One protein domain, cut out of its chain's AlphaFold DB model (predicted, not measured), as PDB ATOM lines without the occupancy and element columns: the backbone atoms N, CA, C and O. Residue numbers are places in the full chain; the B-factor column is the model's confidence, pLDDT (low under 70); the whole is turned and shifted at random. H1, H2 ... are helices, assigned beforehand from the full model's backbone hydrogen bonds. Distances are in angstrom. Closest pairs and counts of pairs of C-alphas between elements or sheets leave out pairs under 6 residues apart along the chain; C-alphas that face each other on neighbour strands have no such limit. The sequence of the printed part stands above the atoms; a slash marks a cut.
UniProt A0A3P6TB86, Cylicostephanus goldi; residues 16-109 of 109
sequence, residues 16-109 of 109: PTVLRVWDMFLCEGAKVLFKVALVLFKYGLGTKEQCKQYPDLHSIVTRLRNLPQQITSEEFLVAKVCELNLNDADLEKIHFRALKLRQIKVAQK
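AT A GLANCE: This is residues 16 to 109 of the 109 residues of a protein of Cylicostephanus goldi (UniProt A0A3P6TB86). A small helical body is built round one helix, H2, and a long helix, H7, reaches away from it as an arm. H1 and H6, side by side, pack on H2; H4 and H5 pack on its later part, residues 40 to 45, and the short H3 lies beyond its end. Residues 92 to 109, of which 92 to 107 belong to H7, stick out free of the body. The printed part has 94 residues with seven named helices, H1 to H7 in order, and no named strand; the class is all helix. The whole is loose, with a radius of gyration of the C-alphas of 16.1 A, and flat, spanning 46 by 37 by 19 A.

IN THESE COORDINATES: The printed part begins with H1, residues 16 to 28, 18.7 A from first to last C-alpha, with C-alpha 16 at (-35.806, -32.113, 45.724). H2, residues 31 to 45, is 20.9 A long and begins with C-alpha 31 at (-20.395, -19.597, 47.736). H3 holds residues 48 to 53, H4 residues 57 to 65 over 12.3 A, and H5 residues 69 to 72. H6, residues 74 to 82, is 11.9 A long. H7, residues 88 to 107, is the longest at 28.8 A and ends with C-alpha 107 at (0.578, -8.661, 28.766).

HOW THE PARTS SIT: H2 is the hub, touching four other helices. H1 and H2 form a helical hairpin, at a steep tilt of 42 degrees, opposite ways; their closest C-alphas, of Phe 25 and Val 32, are 5.4 A apart. H6 touches H2 at a steep tilt of 66 degrees, opposite ways, closest at the C-alphas of Lys 35 and Val 81, 5.7 A. H6 also touches residues 16 to 21 of H1, at a shallow tilt of 24 degrees, the same way, with the closest C-alphas, of Thr 17 and Glu 74, at 4.4 A. H4 touches residues 40 to 45 of H2 at a steep tilt of 62 degrees, opposite ways, closest at the C-alphas of Gly 44 and Leu 64, 6.8 A. H5 touches residues 40 to 44 of H2; the closest C-alphas, of Tyr 43 and Ile 71, are 6.8 A apart. H3 touches no helix, but H3 and H4 are near each other. The helix packing is mostly crossed, most touching helices standing at more than a shallow tilt. H7 and H2 are close but not clearly touching, about perpendicular at 82 degrees, with the closest C-alphas, of Lys 31 and Asp 88, at 6.7 A. Every O i to N i+4 pair is within hydrogen-bond range in H1, H2, H3, H4, H6 and H7; H5 is too short for such a pair.

THE WHOLE: The two C-alphas farthest apart, of Glu 75 and Lys 109, are 48.4 A apart. The printed part has no cut, and its six links are tight. The mean pLDDT of the printed part is 92.5, and Lys 109, the chain's last residue, is under 70.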
ATOM      1  N   PRO A  16     -35.852 -32.383  44.280       97.62
ATOM      2  CA  PRO A  16     -35.806 -32.113  45.724       97.62
ATOM      3  C   PRO A  16     -34.454 -31.539  46.177       97.62
ATOM      4  O   PRO A  16     -34.385 -30.505  46.843       97.62
ATOM      5  N   THR A  17     -33.361 -32.125  45.686       98.06
ATOM      6  CA  THR A  17     -31.995 -31.664  45.946       98.06
ATOM      7  C   THR A  17     -31.735 -30.268  45.377       98.06
ATOM      8  O   THR A  17     -31.067 -29.460  46.021       98.06
ATOM      9  N   VAL A  18     -32.263 -29.955  44.187       98.12
ATOM     10  CA  VAL A  18     -32.154 -28.612  43.587       98.12
ATOM     11  C   VAL A  18     -32.784 -27.564  44.499       98.12
ATOM     12  O   VAL A  18     -32.153 -26.540  44.748       98.12
ATOM     13  N   LEU A  19     -33.974 -27.835  45.047       98.31
ATOM     14  CA  LEU A  19     -34.648 -26.914  45.967       98.31
ATOM     15  C   LEU A  19     -33.796 -26.637  47.209       98.31
ATOM     16  O   LEU A  19     -33.602 -25.479  47.558       98.31
ATOM     17  N   ARG A  20     -33.184 -27.668  47.807       98.19
ATOM     18  CA  ARG A  20     -32.272 -27.486  48.951       98.19
ATOM     19  C   ARG A  20     -31.035 -26.658  48.609       98.19
ATOM     20  O   ARG A  20     -30.596 -25.832  49.409       98.19
ATOM     21  N   VAL A  21     -30.462 -26.863  47.423       98.19
ATOM     22  CA  VAL A  21     -29.344 -26.041  46.937       98.19
ATOM     23  C   VAL A  21     -29.778 -24.589  46.762       98.19
ATOM     24  O   VAL A  21     -29.016 -23.688  47.105       98.19
ATOM     25  N   TRP A  22     -30.988 -24.352  46.255       98.31
ATOM     26  CA  TRP A  22     -31.530 -23.008  46.077       98.31
ATOM     27  C   TRP A  22     -31.837 -22.328  47.412       98.31
ATOM     28  O   TRP A  22     -31.470 -21.168  47.565       98.31
ATOM     29  N   ASP A  23     -32.399 -23.045  48.389       98.06
ATOM     30  CA  ASP A  23     -32.627 -22.538  49.749       98.06
ATOM     31  C   ASP A  23     -31.315 -22.001  50.354       98.06
ATOM     32  O   ASP A  23     -31.236 -20.852  50.794       98.06
ATOM     33  N   MET A  24     -30.246 -22.805  50.302       97.38
ATOM     34  CA  MET A  24     -28.921 -22.399  50.782       97.38
ATOM     35  C   MET A  24     -28.335 -21.253  49.948       97.38
ATOM     36  O   MET A  24     -27.798 -20.302  50.508       97.38
ATOM     37  N   PHE A  25     -28.433 -21.310  48.615       97.44
ATOM     38  CA  PHE A  25     -27.902 -20.274  47.721       97.44
ATOM     39  C   PHE A  25     -28.563 -18.910  47.947       97.44
ATOM     40  O   PHE A  25     -27.867 -17.898  47.962       97.44
ATOM     41  N   LEU A  26     -29.879 -18.869  48.151       97.56
ATOM     42  CA  LEU A  26     -30.608 -17.628  48.415       97.56
ATOM     43  C   LEU A  26     -30.308 -17.059  49.812       97.56
ATOM     44  O   LEU A  26     -30.385 -15.848  49.998       97.56
ATOM     45  N   CYS A  27     -29.939 -17.912  50.771       96.50
ATOM     46  CA  CYS A  27     -29.598 -17.514  52.138       96.50
ATOM     47  C   CYS A  27     -28.126 -17.075  52.292       96.50
ATOM     48  O   CYS A  27     -27.837 -16.019  52.847       96.50
ATOM     49  N   GLU A  28     -27.182 -17.876  51.791       94.19
ATOM     50  CA  GLU A  28     -25.733 -17.683  51.965       94.19
ATOM     51  C   GLU A  28     -25.041 -17.031  50.755       94.19
ATOM     52  O   GLU A  28     -23.905 -16.566  50.876       94.19
ATOM     53  N   GLY A  29     -25.677 -17.028  49.583       93.88
ATOM     54  CA  GLY A  29     -25.124 -16.496  48.339       93.88
ATOM     55  C   GLY A  29     -24.321 -17.503  47.505       93.88
ATOM     56  O   GLY A  29     -24.339 -18.722  47.701       93.88
ATOM     57  N   ALA A  30     -23.580 -16.975  46.524       93.56
ATOM     58  CA  ALA A  30     -22.938 -17.755  45.460       93.56
ATOM     59  C   ALA A  30     -21.897 -18.781  45.941       93.56
ATOM     60  O   ALA A  30     -21.642 -19.756  45.229       93.56
ATOM     61  N   LYS A  31     -21.332 -18.624  47.148       94.75
ATOM     62  CA  LYS A  31     -20.395 -19.597  47.736       94.75
ATOM     63  C   LYS A  31     -20.966 -21.010  47.808       94.75
ATOM     64  O   LYS A  31     -20.226 -21.978  47.633       94.75
ATOM     65  N   VAL A  32     -22.280 -21.136  47.993       96.88
ATOM     66  CA  VAL A  32     -22.975 -22.426  48.048       96.88
ATOM     67  C   VAL A  32     -22.810 -23.193  46.745       96.88
ATOM     68  O   VAL A  32     -22.539 -24.390  46.774       96.88
ATOM     69  N   LEU A  33     -22.877 -22.514  45.599       96.81
ATOM     70  CA  LEU A  33     -22.719 -23.164  44.298       96.81
ATOM     71  C   LEU A  33     -21.326 -23.789  44.157       96.81
ATOM     72  O   LEU A  33     -21.183 -24.896  43.637       96.81
ATOM     73  N   PHE A  34     -20.296 -23.121  44.682       96.44
ATOM     74  CA  PHE A  34     -18.944 -23.673  44.728       96.44
ATOM     75  C   PHE A  34     -18.829 -24.837  45.714       96.44
ATOM     76  O   PHE A  34     -18.246 -25.859  45.357       96.44
ATOM     77  N   LYS A  35     -19.416 -24.731  46.918       96.94
ATOM     78  CA  LYS A  35     -19.455 -25.839  47.890       96.94
ATOM     79  C   LYS A  35     -20.094 -27.087  47.272       96.94
ATOM     80  O   LYS A  35     -19.488 -28.153  47.305       96.94
ATOM     81  N   VAL A  36     -21.260 -26.945  46.637       97.62
ATOM     82  CA  VAL A  36     -21.959 -28.045  45.950       97.62
ATOM     83  C   VAL A  36     -21.068 -28.662  44.875       97.62
ATOM     84  O   VAL A  36     -20.852 -29.872  44.887       97.62
ATOM     85  N   ALA A  37     -20.480 -27.849  43.989       96.44
ATOM     86  CA  ALA A  37     -19.578 -28.349  42.952       96.44
ATOM     87  C   ALA A  37     -18.401 -29.146  43.543       96.44
ATOM     88  O   ALA A  37     -18.073 -30.219  43.036       96.44
ATOM     89  N   LEU A  38     -17.787 -28.658  44.626       95.56
ATOM     90  CA  LEU A  38     -16.683 -29.340  45.303       95.56
ATOM     91  C   LEU A  38     -17.110 -30.678  45.911       95.56
ATOM     92  O   LEU A  38     -16.366 -31.649  45.784       95.56
ATOM     93  N   VAL A  39     -18.294 -30.760  46.527       96.81
ATOM     94  CA  VAL A  39     -18.840 -32.034  47.028       96.81
ATOM     95  C   VAL A  39     -19.044 -33.011  45.870       96.81
ATOM     96  O   VAL A  39     -18.535 -34.132  45.921       96.81
ATOM     97  N   LEU A  40     -19.707 -32.589  44.789       95.75
ATOM     98  CA  LEU A  40     -19.942 -33.451  43.626       95.75
ATOM     99  C   LEU A  40     -18.631 -33.948  43.005       95.75
ATOM    100  O   LEU A  40     -18.519 -35.126  42.671       95.75
ATOM    101  N   PHE A  41     -17.611 -33.091  42.908       93.88
ATOM    102  CA  PHE A  41     -16.282 -33.496  42.450       93.88
ATOM    103  C   PHE A  41     -15.609 -34.479  43.408       93.88
ATOM    104  O   PHE A  41     -15.133 -35.531  42.977       93.88
ATOM    105  N   LYS A  42     -15.581 -34.161  44.707       93.94
ATOM    106  CA  LYS A  42     -14.908 -34.963  45.735       93.94
ATOM    107  C   LYS A  42     -15.459 -36.384  45.802       93.94
ATOM    108  O   LYS A  42     -14.683 -37.324  45.913       93.94
ATOM    109  N   TYR A  43     -16.773 -36.555  45.718       93.50
ATOM    110  CA  TYR A  43     -17.391 -37.882  45.800       93.50
ATOM    111  C   TYR A  43     -17.591 -38.539  44.424       93.50
ATOM    112  O   TYR A  43     -17.681 -39.765  44.327       93.50
ATOM    113  N   GLY A  44     -17.641 -37.747  43.351       91.44
ATOM    114  CA  GLY A  44     -17.795 -38.243  41.985       91.44
ATOM    115  C   GLY A  44     -16.499 -38.763  41.359       91.44
ATOM    116  O   GLY A  44     -16.573 -39.718  40.578       91.44
ATOM    117  N   LEU A  45     -15.363 -38.132  41.689       89.94
ATOM    118  CA  LEU A  45     -14.035 -38.385  41.108       89.94
ATOM    119  C   LEU A  45     -12.878 -38.376  42.126       89.94
ATOM    120  O   LEU A  45     -11.737 -38.577  41.733       89.94
ATOM    121  N   GLY A  46     -13.108 -38.082  43.407       83.69
ATOM    122  CA  GLY A  46     -12.017 -37.761  44.338       83.69
ATOM    123  C   GLY A  46     -11.197 -38.949  44.850       83.69
ATOM    124  O   GLY A  46     -10.190 -38.719  45.521       83.69
ATOM    125  N   THR A  47     -11.584 -40.199  44.571       86.81
ATOM    126  CA  THR A  47     -10.780 -41.371  44.967       86.81
ATOM    127  C   THR A  47      -9.768 -41.753  43.888       86.81
ATOM    128  O   THR A  47      -9.995 -41.556  42.694       86.81
ATOM    129  N   LYS A  48      -8.632 -42.340  44.290       82.38
ATOM    130  CA  LYS A  48      -7.604 -42.797  43.334       82.38
ATOM    131  C   LYS A  48      -8.161 -43.856  42.384       82.38
ATOM    132  O   LYS A  48      -7.776 -43.903  41.219       82.38
ATOM    133  N   GLU A  49      -9.069 -44.683  42.880       83.62
ATOM    134  CA  GLU A  49      -9.760 -45.727  42.133       83.62
ATOM    135  C   GLU A  49     -10.682 -45.110  41.076       83.62
ATOM    136  O   GLU A  49     -10.631 -45.516  39.917       83.62
ATOM    137  N   GLN A  50     -11.450 -44.074  41.435       82.88
ATOM    138  CA  GLN A  50     -12.290 -43.341  40.484       82.88
ATOM    139  C   GLN A  50     -11.443 -42.633  39.420       82.88
ATOM    140  O   GLN A  50     -11.741 -42.749  38.237       82.88
ATOM    141  N   CYS A  51     -10.348 -41.968  39.797       82.06
ATOM    142  CA  CYS A  51      -9.448 -41.337  38.824       82.06
ATOM    143  C   CYS A  51      -8.856 -42.340  37.822       82.06
ATOM    144  O   CYS A  51      -8.720 -42.023  36.646       82.06
ATOM    145  N   LYS A  52      -8.522 -43.561  38.264       86.75
ATOM    146  CA  LYS A  52      -8.070 -44.631  37.357       86.75
ATOM    147  C   LYS A  52      -9.188 -45.131  36.441       86.75
ATOM    148  O   LYS A  52      -8.912 -45.518  35.312       86.75
ATOM    149  N   GLN A  53     -10.430 -45.133  36.926       88.62
ATOM    150  CA  GLN A  53     -11.604 -45.557  36.163       88.62
ATOM    151  C   GLN A  53     -11.986 -44.560  35.055       88.62
ATOM    152  O   GLN A  53     -12.528 -44.975  34.033       88.62
ATOM    153  N   TYR A  54     -11.691 -43.269  35.239       89.38
ATOM    154  CA  TYR A  54     -12.008 -42.199  34.285       89.38
ATOM    155  C   TYR A  54     -10.726 -41.459  33.849       89.38
ATOM    156  O   TYR A  54     -10.472 -40.346  34.313       89.38
ATOM    157  N   PRO A  55      -9.879 -42.074  32.998       87.69
ATOM    158  CA  PRO A  55      -8.544 -41.557  32.686       87.69
ATOM    159  C   PRO A  55      -8.539 -40.370  31.710       87.69
ATOM    160  O   PRO A  55      -7.529 -39.678  31.587       87.69
ATOM    161  N   ASP A  56      -9.636 -40.139  30.992       91.75
ATOM    162  CA  ASP A  56      -9.729 -39.167  29.906       91.75
ATOM    163  C   ASP A  56     -10.858 -38.148  30.124       91.75
ATOM    164  O   ASP A  56     -11.782 -38.335  30.916       91.75
ATOM    165  N   LEU A  57     -10.803 -37.038  29.384       90.44
ATOM    166  CA  LEU A  57     -11.773 -35.954  29.532       90.44
ATOM    167  C   LEU A  57     -13.211 -36.398  29.230       90.44
ATOM    168  O   LEU A  57     -14.145 -35.941  29.891       90.44
ATOM    169  N   HIS A  58     -13.413 -37.263  28.234       91.25
ATOM    170  CA  HIS A  58     -14.751 -37.690  27.842       91.25
ATOM    171  C   HIS A  58     -15.388 -38.563  28.928       91.25
ATOM    172  O   HIS A  58     -16.549 -38.339  29.292       91.25
ATOM    173  N   SER A  59     -14.637 -39.509  29.497       92.19
ATOM    174  CA  SER A  59     -15.116 -40.345  30.604       92.19
ATOM    175  C   SER A  59     -15.399 -39.524  31.866       92.19
ATOM    176  O   SER A  59     -16.468 -39.683  32.463       92.19
ATOM    177  N   ILE A  60     -14.538 -38.559  32.199       92.25
ATOM    178  CA  ILE A  60     -14.752 -37.601  33.295       92.25
ATOM    179  C   ILE A  60     -16.048 -36.806  33.096       92.25
ATOM    180  O   ILE A  60     -16.895 -36.752  33.987       92.25
ATOM    181  N   VAL A  61     -16.247 -36.202  31.921       91.69
ATOM    182  CA  VAL A  61     -17.452 -35.404  31.635       91.69
ATOM    183  C   VAL A  61     -18.709 -36.271  31.676       91.69
ATOM    184  O   VAL A  61     -19.732 -35.841  32.206       91.69
ATOM    185  N   THR A  62     -18.637 -37.496  31.153       91.94
ATOM    186  CA  THR A  62     -19.754 -38.450  31.184       91.94
ATOM    187  C   THR A  62     -20.116 -38.832  32.616       91.94
ATOM    188  O   THR A  62     -21.296 -38.840  32.968       91.94
ATOM    189  N   ARG A  63     -19.113 -39.074  33.466       91.62
ATOM    190  CA  ARG A  63     -19.292 -39.352  34.895       91.62
ATOM    191  C   ARG A  63     -19.922 -38.176  35.638       91.62
ATOM    192  O   ARG A  63     -20.855 -38.375  36.406       91.62
ATOM    193  N   LEU A  64     -19.453 -36.954  35.396       92.12
ATOM    194  CA  LEU A  64     -19.981 -35.753  36.053       92.12
ATOM    195  C   LEU A  64     -21.403 -35.390  35.607       92.12
ATOM    196  O   LEU A  64     -22.125 -34.734  36.356       92.12
ATOM    197  N   ARG A  65     -21.817 -35.809  34.404       90.62
ATOM    198  CA  ARG A  65     -23.217 -35.701  33.962       90.62
ATOM    199  C   ARG A  65     -24.114 -36.763  34.591       90.62
ATOM    200  O   ARG A  65     -25.273 -36.473  34.851       90.62
ATOM    201  N   ASN A  66     -23.579 -37.959  34.828       90.88
ATOM    202  CA  ASN A  66     -24.324 -39.117  35.318       90.88
ATOM    203  C   ASN A  66     -23.804 -39.540  36.695       90.88
ATOM    204  O   ASN A  66     -23.196 -40.602  36.866       90.88
ATOM    205  N   LEU A  67     -23.999 -38.661  37.678       93.25
ATOM    206  CA  LEU A  67     -23.550 -38.901  39.043       93.25
ATOM    207  C   LEU A  67     -24.425 -39.966  39.734       93.25
ATOM    208  O   LEU A  67     -25.633 -40.017  39.503       93.25
ATOM    209  N   PRO A  68     -23.843 -40.803  40.612       93.19
ATOM    210  CA  PRO A  68     -24.597 -41.757  41.419       93.19
ATOM    211  C   PRO A  68     -25.699 -41.096  42.252       93.19
ATOM    212  O   PRO A  68     -25.498 -40.020  42.822       93.19
ATOM    213  N   GLN A  69     -26.826 -41.795  42.413       93.50
ATOM    214  CA  GLN A  69     -27.958 -41.320  43.222       93.50
ATOM    215  C   GLN A  69     -27.571 -41.018  44.674       93.50
ATOM    216  O   GLN A  69     -28.004 -40.013  45.219       93.50
ATOM    217  N   GLN A  70     -26.679 -41.816  45.267       94.19
ATOM    218  CA  GLN A  70     -26.198 -41.594  46.633       94.19
ATOM    219  C   GLN A  70     -25.579 -40.201  46.834       94.19
ATOM    220  O   GLN A  70     -25.723 -39.616  47.896       94.19
ATOM    221  N   ILE A  71     -24.885 -39.673  45.822       95.50
ATOM    222  CA  ILE A  71     -24.202 -38.372  45.909       95.50
ATOM    223  C   ILE A  71     -25.172 -37.225  45.603       95.50
ATOM    224  O   ILE A  71     -24.970 -36.101  46.053       95.50
ATOM    225  N   THR A  72     -26.212 -37.505  44.817       96.38
ATOM    226  CA  THR A  72     -27.192 -36.511  44.366       96.38
ATOM    227  C   THR A  72     -28.446 -36.453  45.238       96.38
ATOM    228  O   THR A  72     -29.297 -35.600  44.987       96.38
ATOM    229  N   SER A  73     -28.567 -37.305  46.263       97.19
ATOM    230  CA  SER A  73     -29.654 -37.232  47.245       97.19
ATOM    231  C   SER A  73     -29.531 -35.974  48.105       97.19
ATOM    232  O   SER A  73     -28.427 -35.481  48.361       97.19
ATOM    233  N   GLU A  74     -30.671 -35.437  48.541       96.50
ATOM    234  CA  GLU A  74     -30.686 -34.214  49.336       96.50
ATOM    235  C   GLU A  74     -30.042 -34.410  50.709       96.50
ATOM    236  O   GLU A  74     -29.282 -33.543  51.138       96.50
ATOM    237  N   GLU A  75     -30.252 -35.559  51.361       96.50
ATOM    238  CA  GLU A  75     -29.705 -35.807  52.697       96.50
ATOM    239  C   GLU A  75     -28.180 -35.842  52.661       96.50
ATOM    240  O   GLU A  75     -27.511 -35.219  53.488       96.50
ATOM    241  N   PHE A  76     -27.617 -36.540  51.671       97.69
ATOM    242  CA  PHE A  76     -26.174 -36.638  51.520       97.69
ATOM    243  C   PHE A  76     -25.564 -35.296  51.115       97.69
ATOM    244  O   PHE A  76     -24.597 -34.840  51.732       97.69
ATOM    245  N   LEU A  77     -26.112 -34.664  50.071       97.81
ATOM    246  CA  LEU A  77     -25.507 -33.469  49.498       97.81
ATOM    247  C   LEU A  77     -25.540 -32.304  50.489       97.81
ATOM    248  O   LEU A  77     -24.513 -31.655  50.678       97.81
ATOM    249  N   VAL A  78     -26.678 -32.068  51.150       97.50
ATOM    250  CA  VAL A  78     -26.816 -30.980  52.130       97.50
ATOM    251  C   VAL A  78     -25.867 -31.200  53.301       97.50
ATOM    252  O   VAL A  78     -25.098 -30.297  53.626       97.50
ATOM    253  N   ALA A  79     -25.828 -32.410  53.872       97.94
ATOM    254  CA  ALA A  79     -24.921 -32.716  54.977       97.94
ATOM    255  C   ALA A  79     -23.457 -32.421  54.610       97.94
ATOM    256  O   ALA A  79     -22.748 -31.734  55.346       97.94
ATOM    257  N   LYS A  80     -23.007 -32.867  53.430       97.81
ATOM    258  CA  LYS A  80     -21.626 -32.643  52.978       97.81
ATOM    259  C   LYS A  80     -21.326 -31.202  52.589       97.81
ATOM    260  O   LYS A  80     -20.190 -30.768  52.765       97.81
ATOM    261  N   VAL A  81     -22.307 -30.453  52.096       97.25
ATOM    262  CA  VAL A  81     -22.158 -29.015  51.837       97.25
ATOM    263  C   VAL A  81     -22.002 -28.242  53.146       97.25
ATOM    264  O   VAL A  81     -21.135 -27.373  53.223       97.25
ATOM    265  N   CYS A  82     -22.769 -28.587  54.184       95.06
ATOM    266  CA  CYS A  82     -22.664 -27.966  55.506       95.06
ATOM    267  C   CYS A  82     -21.343 -28.299  56.224       95.06
ATOM    268  O   CYS A  82     -20.820 -27.459  56.949       95.06
ATOM    269  N   GLU A  83     -20.766 -29.484  55.995       96.25
ATOM    270  CA  GLU A  83     -19.443 -29.863  56.525       96.25
ATOM    271  C   GLU A  83     -18.278 -29.076  55.887       96.25
ATOM    272  O   GLU A  83     -17.169 -29.051  56.432       96.25
ATOM    273  N   LEU A  84     -18.480 -28.452  54.718       94.56
ATOM    274  CA  LEU A  84     -17.428 -27.695  54.042       94.56
ATOM    275  C   LEU A  84     -17.256 -26.295  54.638       94.56
ATOM    276  O   LEU A  84     -18.043 -25.376  54.391       94.56
ATOM    277  N   ASN A  85     -16.116 -26.102  55.294       89.12
ATOM    278  CA  ASN A  85     -15.623 -24.792  55.707       89.12
ATOM    279  C   ASN A  85     -15.012 -24.046  54.511       89.12
ATOM    280  O   ASN A  85     -13.796 -24.018  54.340       89.12
ATOM    281  N   LEU A  86     -15.871 -23.468  53.670       88.88
ATOM    282  CA  LEU A  86     -15.482 -22.527  52.619       88.88
ATOM    283  C   LEU A  86     -16.127 -21.171  52.908       88.88
ATOM    284  O   LEU A  86     -17.357 -21.057  52.897       88.88
ATOM    285  N   ASN A  87     -15.294 -20.167  53.177       87.81
ATOM    286  CA  ASN A  87     -15.735 -18.798  53.424       87.81
ATOM    287  C   ASN A  87     -15.556 -17.918  52.174       87.81
ATOM    288  O   ASN A  87     -14.921 -18.306  51.190       87.81
ATOM    289  N   ASP A  88     -16.140 -16.723  52.212       89.56
ATOM    290  CA  ASP A  88     -16.103 -15.778  51.094       89.56
ATOM    291  C   ASP A  88     -14.681 -15.252  50.816       89.56
ATOM    292  O   ASP A  88     -14.294 -15.099  49.658       89.56
ATOM    293  N   ALA A  89     -13.850 -15.096  51.851       91.31
ATOM    294  CA  ALA A  89     -12.465 -14.645  51.707       91.31
ATOM    295  C   ALA A  89     -11.591 -15.650  50.928       91.31
ATOM    296  O   ALA A  89     -10.730 -15.251  50.140       91.31
ATOM    297  N   ASP A  90     -11.818 -16.955  51.105       89.94
ATOM    298  CA  ASP A  90     -11.135 -18.004  50.342       89.94
ATOM    299  C   ASP A  90     -11.476 -17.907  48.850       89.94
ATOM    300  O   ASP A  90     -10.586 -17.982  47.992       89.94
ATOM    301  N   LEU A  91     -12.757 -17.689  48.537       90.31
ATOM    302  CA  LEU A  91     -13.241 -17.514  47.168       90.31
ATOM    303  C   LEU A  91     -12.672 -16.247  46.527       90.31
ATOM    304  O   LEU A  91     -12.139 -16.314  45.416       90.31
ATOM    305  N   GLU A  92     -12.707 -15.115  47.232       93.12
ATOM    306  CA  GLU A  92     -12.123 -13.855  46.763       93.12
ATOM    307  C   GLU A  92     -10.626 -13.999  46.492       93.12
ATOM    308  O   GLU A  92     -10.134 -13.626  45.426       93.12
ATOM    309  N   LYS A  93      -9.885 -14.623  47.413       93.56
ATOM    310  CA  LYS A  93      -8.447 -14.859  47.260       93.56
ATOM    311  C   LYS A  93      -8.129 -15.681  46.013       93.56
ATOM    312  O   LYS A  93      -7.169 -15.372  45.301       93.56
ATOM    313  N   ILE A  94      -8.910 -16.725  45.731       91.62
ATOM    314  CA  ILE A  94      -8.759 -17.526  44.508       91.62
ATOM    315  C   ILE A  94      -9.113 -16.689  43.272       91.62
ATOM    316  O   ILE A  94      -8.378 -16.723  42.281       91.62
ATOM    317  N   HIS A  95     -10.187 -15.900  43.334       91.81
ATOM    318  CA  HIS A  95     -10.624 -15.039  42.239       91.81
ATOM    319  C   HIS A  95      -9.561 -13.998  41.857       91.81
ATOM    320  O   HIS A  95      -9.159 -13.920  40.692       91.81
ATOM    321  N   PHE A  96      -9.018 -13.267  42.834       94.75
ATOM    322  CA  PHE A  96      -7.951 -12.290  42.609       94.75
ATOM    323  C   PHE A  96      -6.700 -12.928  41.997       94.75
ATOM    324  O   PHE A  96      -6.108 -12.375  41.067       94.75
ATOM    325  N   ARG A  97      -6.312 -14.124  42.465       94.69
ATOM    326  CA  ARG A  97      -5.198 -14.881  41.871       94.69
ATOM    327  C   ARG A  97      -5.464 -15.210  40.402       94.69
ATOM    328  O   ARG A  97      -4.579 -15.012  39.570       94.69
ATOM    329  N   ALA A  98      -6.667 -15.674  40.069       93.00
ATOM    330  CA  ALA A  98      -7.044 -15.995  38.695       93.00
ATOM    331  C   ALA A  98      -7.027 -14.758  37.778       93.00
ATOM    332  O   ALA A  98      -6.519 -14.839  36.657       93.00
ATOM    333  N   LEU A  99      -7.522 -13.607  38.252       94.38
ATOM    334  CA  LEU A  99      -7.474 -12.345  37.505       94.38
ATOM    335  C   LEU A  99      -6.036 -11.889  37.251       94.38
ATOM    336  O   LEU A  99      -5.688 -11.577  36.112       94.38
ATOM    337  N   LYS A 100      -5.179 -11.926  38.278       94.06
ATOM    338  CA  LYS A 100      -3.764 -11.555  38.148       94.06
ATOM    339  C   LYS A 100      -3.043 -12.427  37.118       94.06
ATOM    340  O   LYS A 100      -2.330 -11.913  36.261       94.06
ATOM    341  N   LEU A 101      -3.271 -13.742  37.147       92.81
ATOM    342  CA  LEU A 101      -2.702 -14.671  36.164       92.81
ATOM    343  C   LEU A 101      -3.188 -14.387  34.736       92.81
ATOM    344  O   LEU A 101      -2.409 -14.507  33.792       92.81
ATOM    345  N   ARG A 102      -4.459 -14.004  34.560       92.00
ATOM    346  CA  ARG A 102      -4.999 -13.621  33.246       92.00
ATOM    347  C   ARG A 102      -4.347 -12.346  32.717       92.00
ATOM    348  O   ARG A 102      -3.959 -12.331  31.556       92.00
ATOM    349  N   GLN A 103      -4.176 -11.324  33.555       90.69
ATOM    350  CA  GLN A 103      -3.519 -10.073  33.162       90.69
ATOM    351  C   GLN A 103      -2.076 -10.306  32.700       90.69
ATOM    352  O   GLN A 103      -1.685  -9.799  31.655       90.69
ATOM    353  N   ILE A 104      -1.316 -11.141  33.420       90.25
ATOM    354  CA  ILE A 104       0.062 -11.491  33.040       90.25
ATOM    355  C   ILE A 104       0.098 -12.171  31.665       90.25
ATOM    356  O   ILE A 104       0.900 -11.793  30.819       90.25
ATOM    357  N   LYS A 105      -0.794 -13.139  31.416       87.94
ATOM    358  CA  LYS A 105      -0.861 -13.835  30.119       87.94
ATOM    359  C   LYS A 105      -1.239 -12.912  28.963       87.94
ATOM    360  O   LYS A 105      -0.770 -13.127  27.853       87.94
ATOM    361  N   VAL A 106      -2.098 -11.923  29.212       88.38
ATOM    362  CA  VAL A 106      -2.484 -10.926  28.204       88.38
ATOM    363  C   VAL A 106      -1.329  -9.968  27.920       88.38
ATOM    364  O   VAL A 106      -1.107  -9.644  26.766       88.38
ATOM    365  N   ALA A 107      -0.564  -9.563  28.935       82.44
ATOM    366  CA  ALA A 107       0.578  -8.661  28.766       82.44
ATOM    367  C   ALA A 107       1.803  -9.308  28.084       82.44
ATOM    368  O   ALA A 107       2.693  -8.599  27.629       82.44
ATOM    369  N   GLN A 108       1.875 -10.643  28.046       73.69
ATOM    370  CA  GLN A 108       2.947 -11.411  27.390       73.69
ATOM    371  C   GLN A 108       2.645 -11.764  25.925       73.69
ATOM    372  O   GLN A 108       3.455 -12.438  25.288       73.69
ATOM    373  N   LYS A 109       1.473 -11.376  25.419       62.09
ATOM    374  CA  LYS A 109       1.007 -11.656  24.064       62.09
ATOM    375  C   LYS A 109       0.979 -10.372  23.249       62.09
ATOM    376  O   LYS A 109       1.311 -10.463  22.051       62.09
TER     377      LYS A 109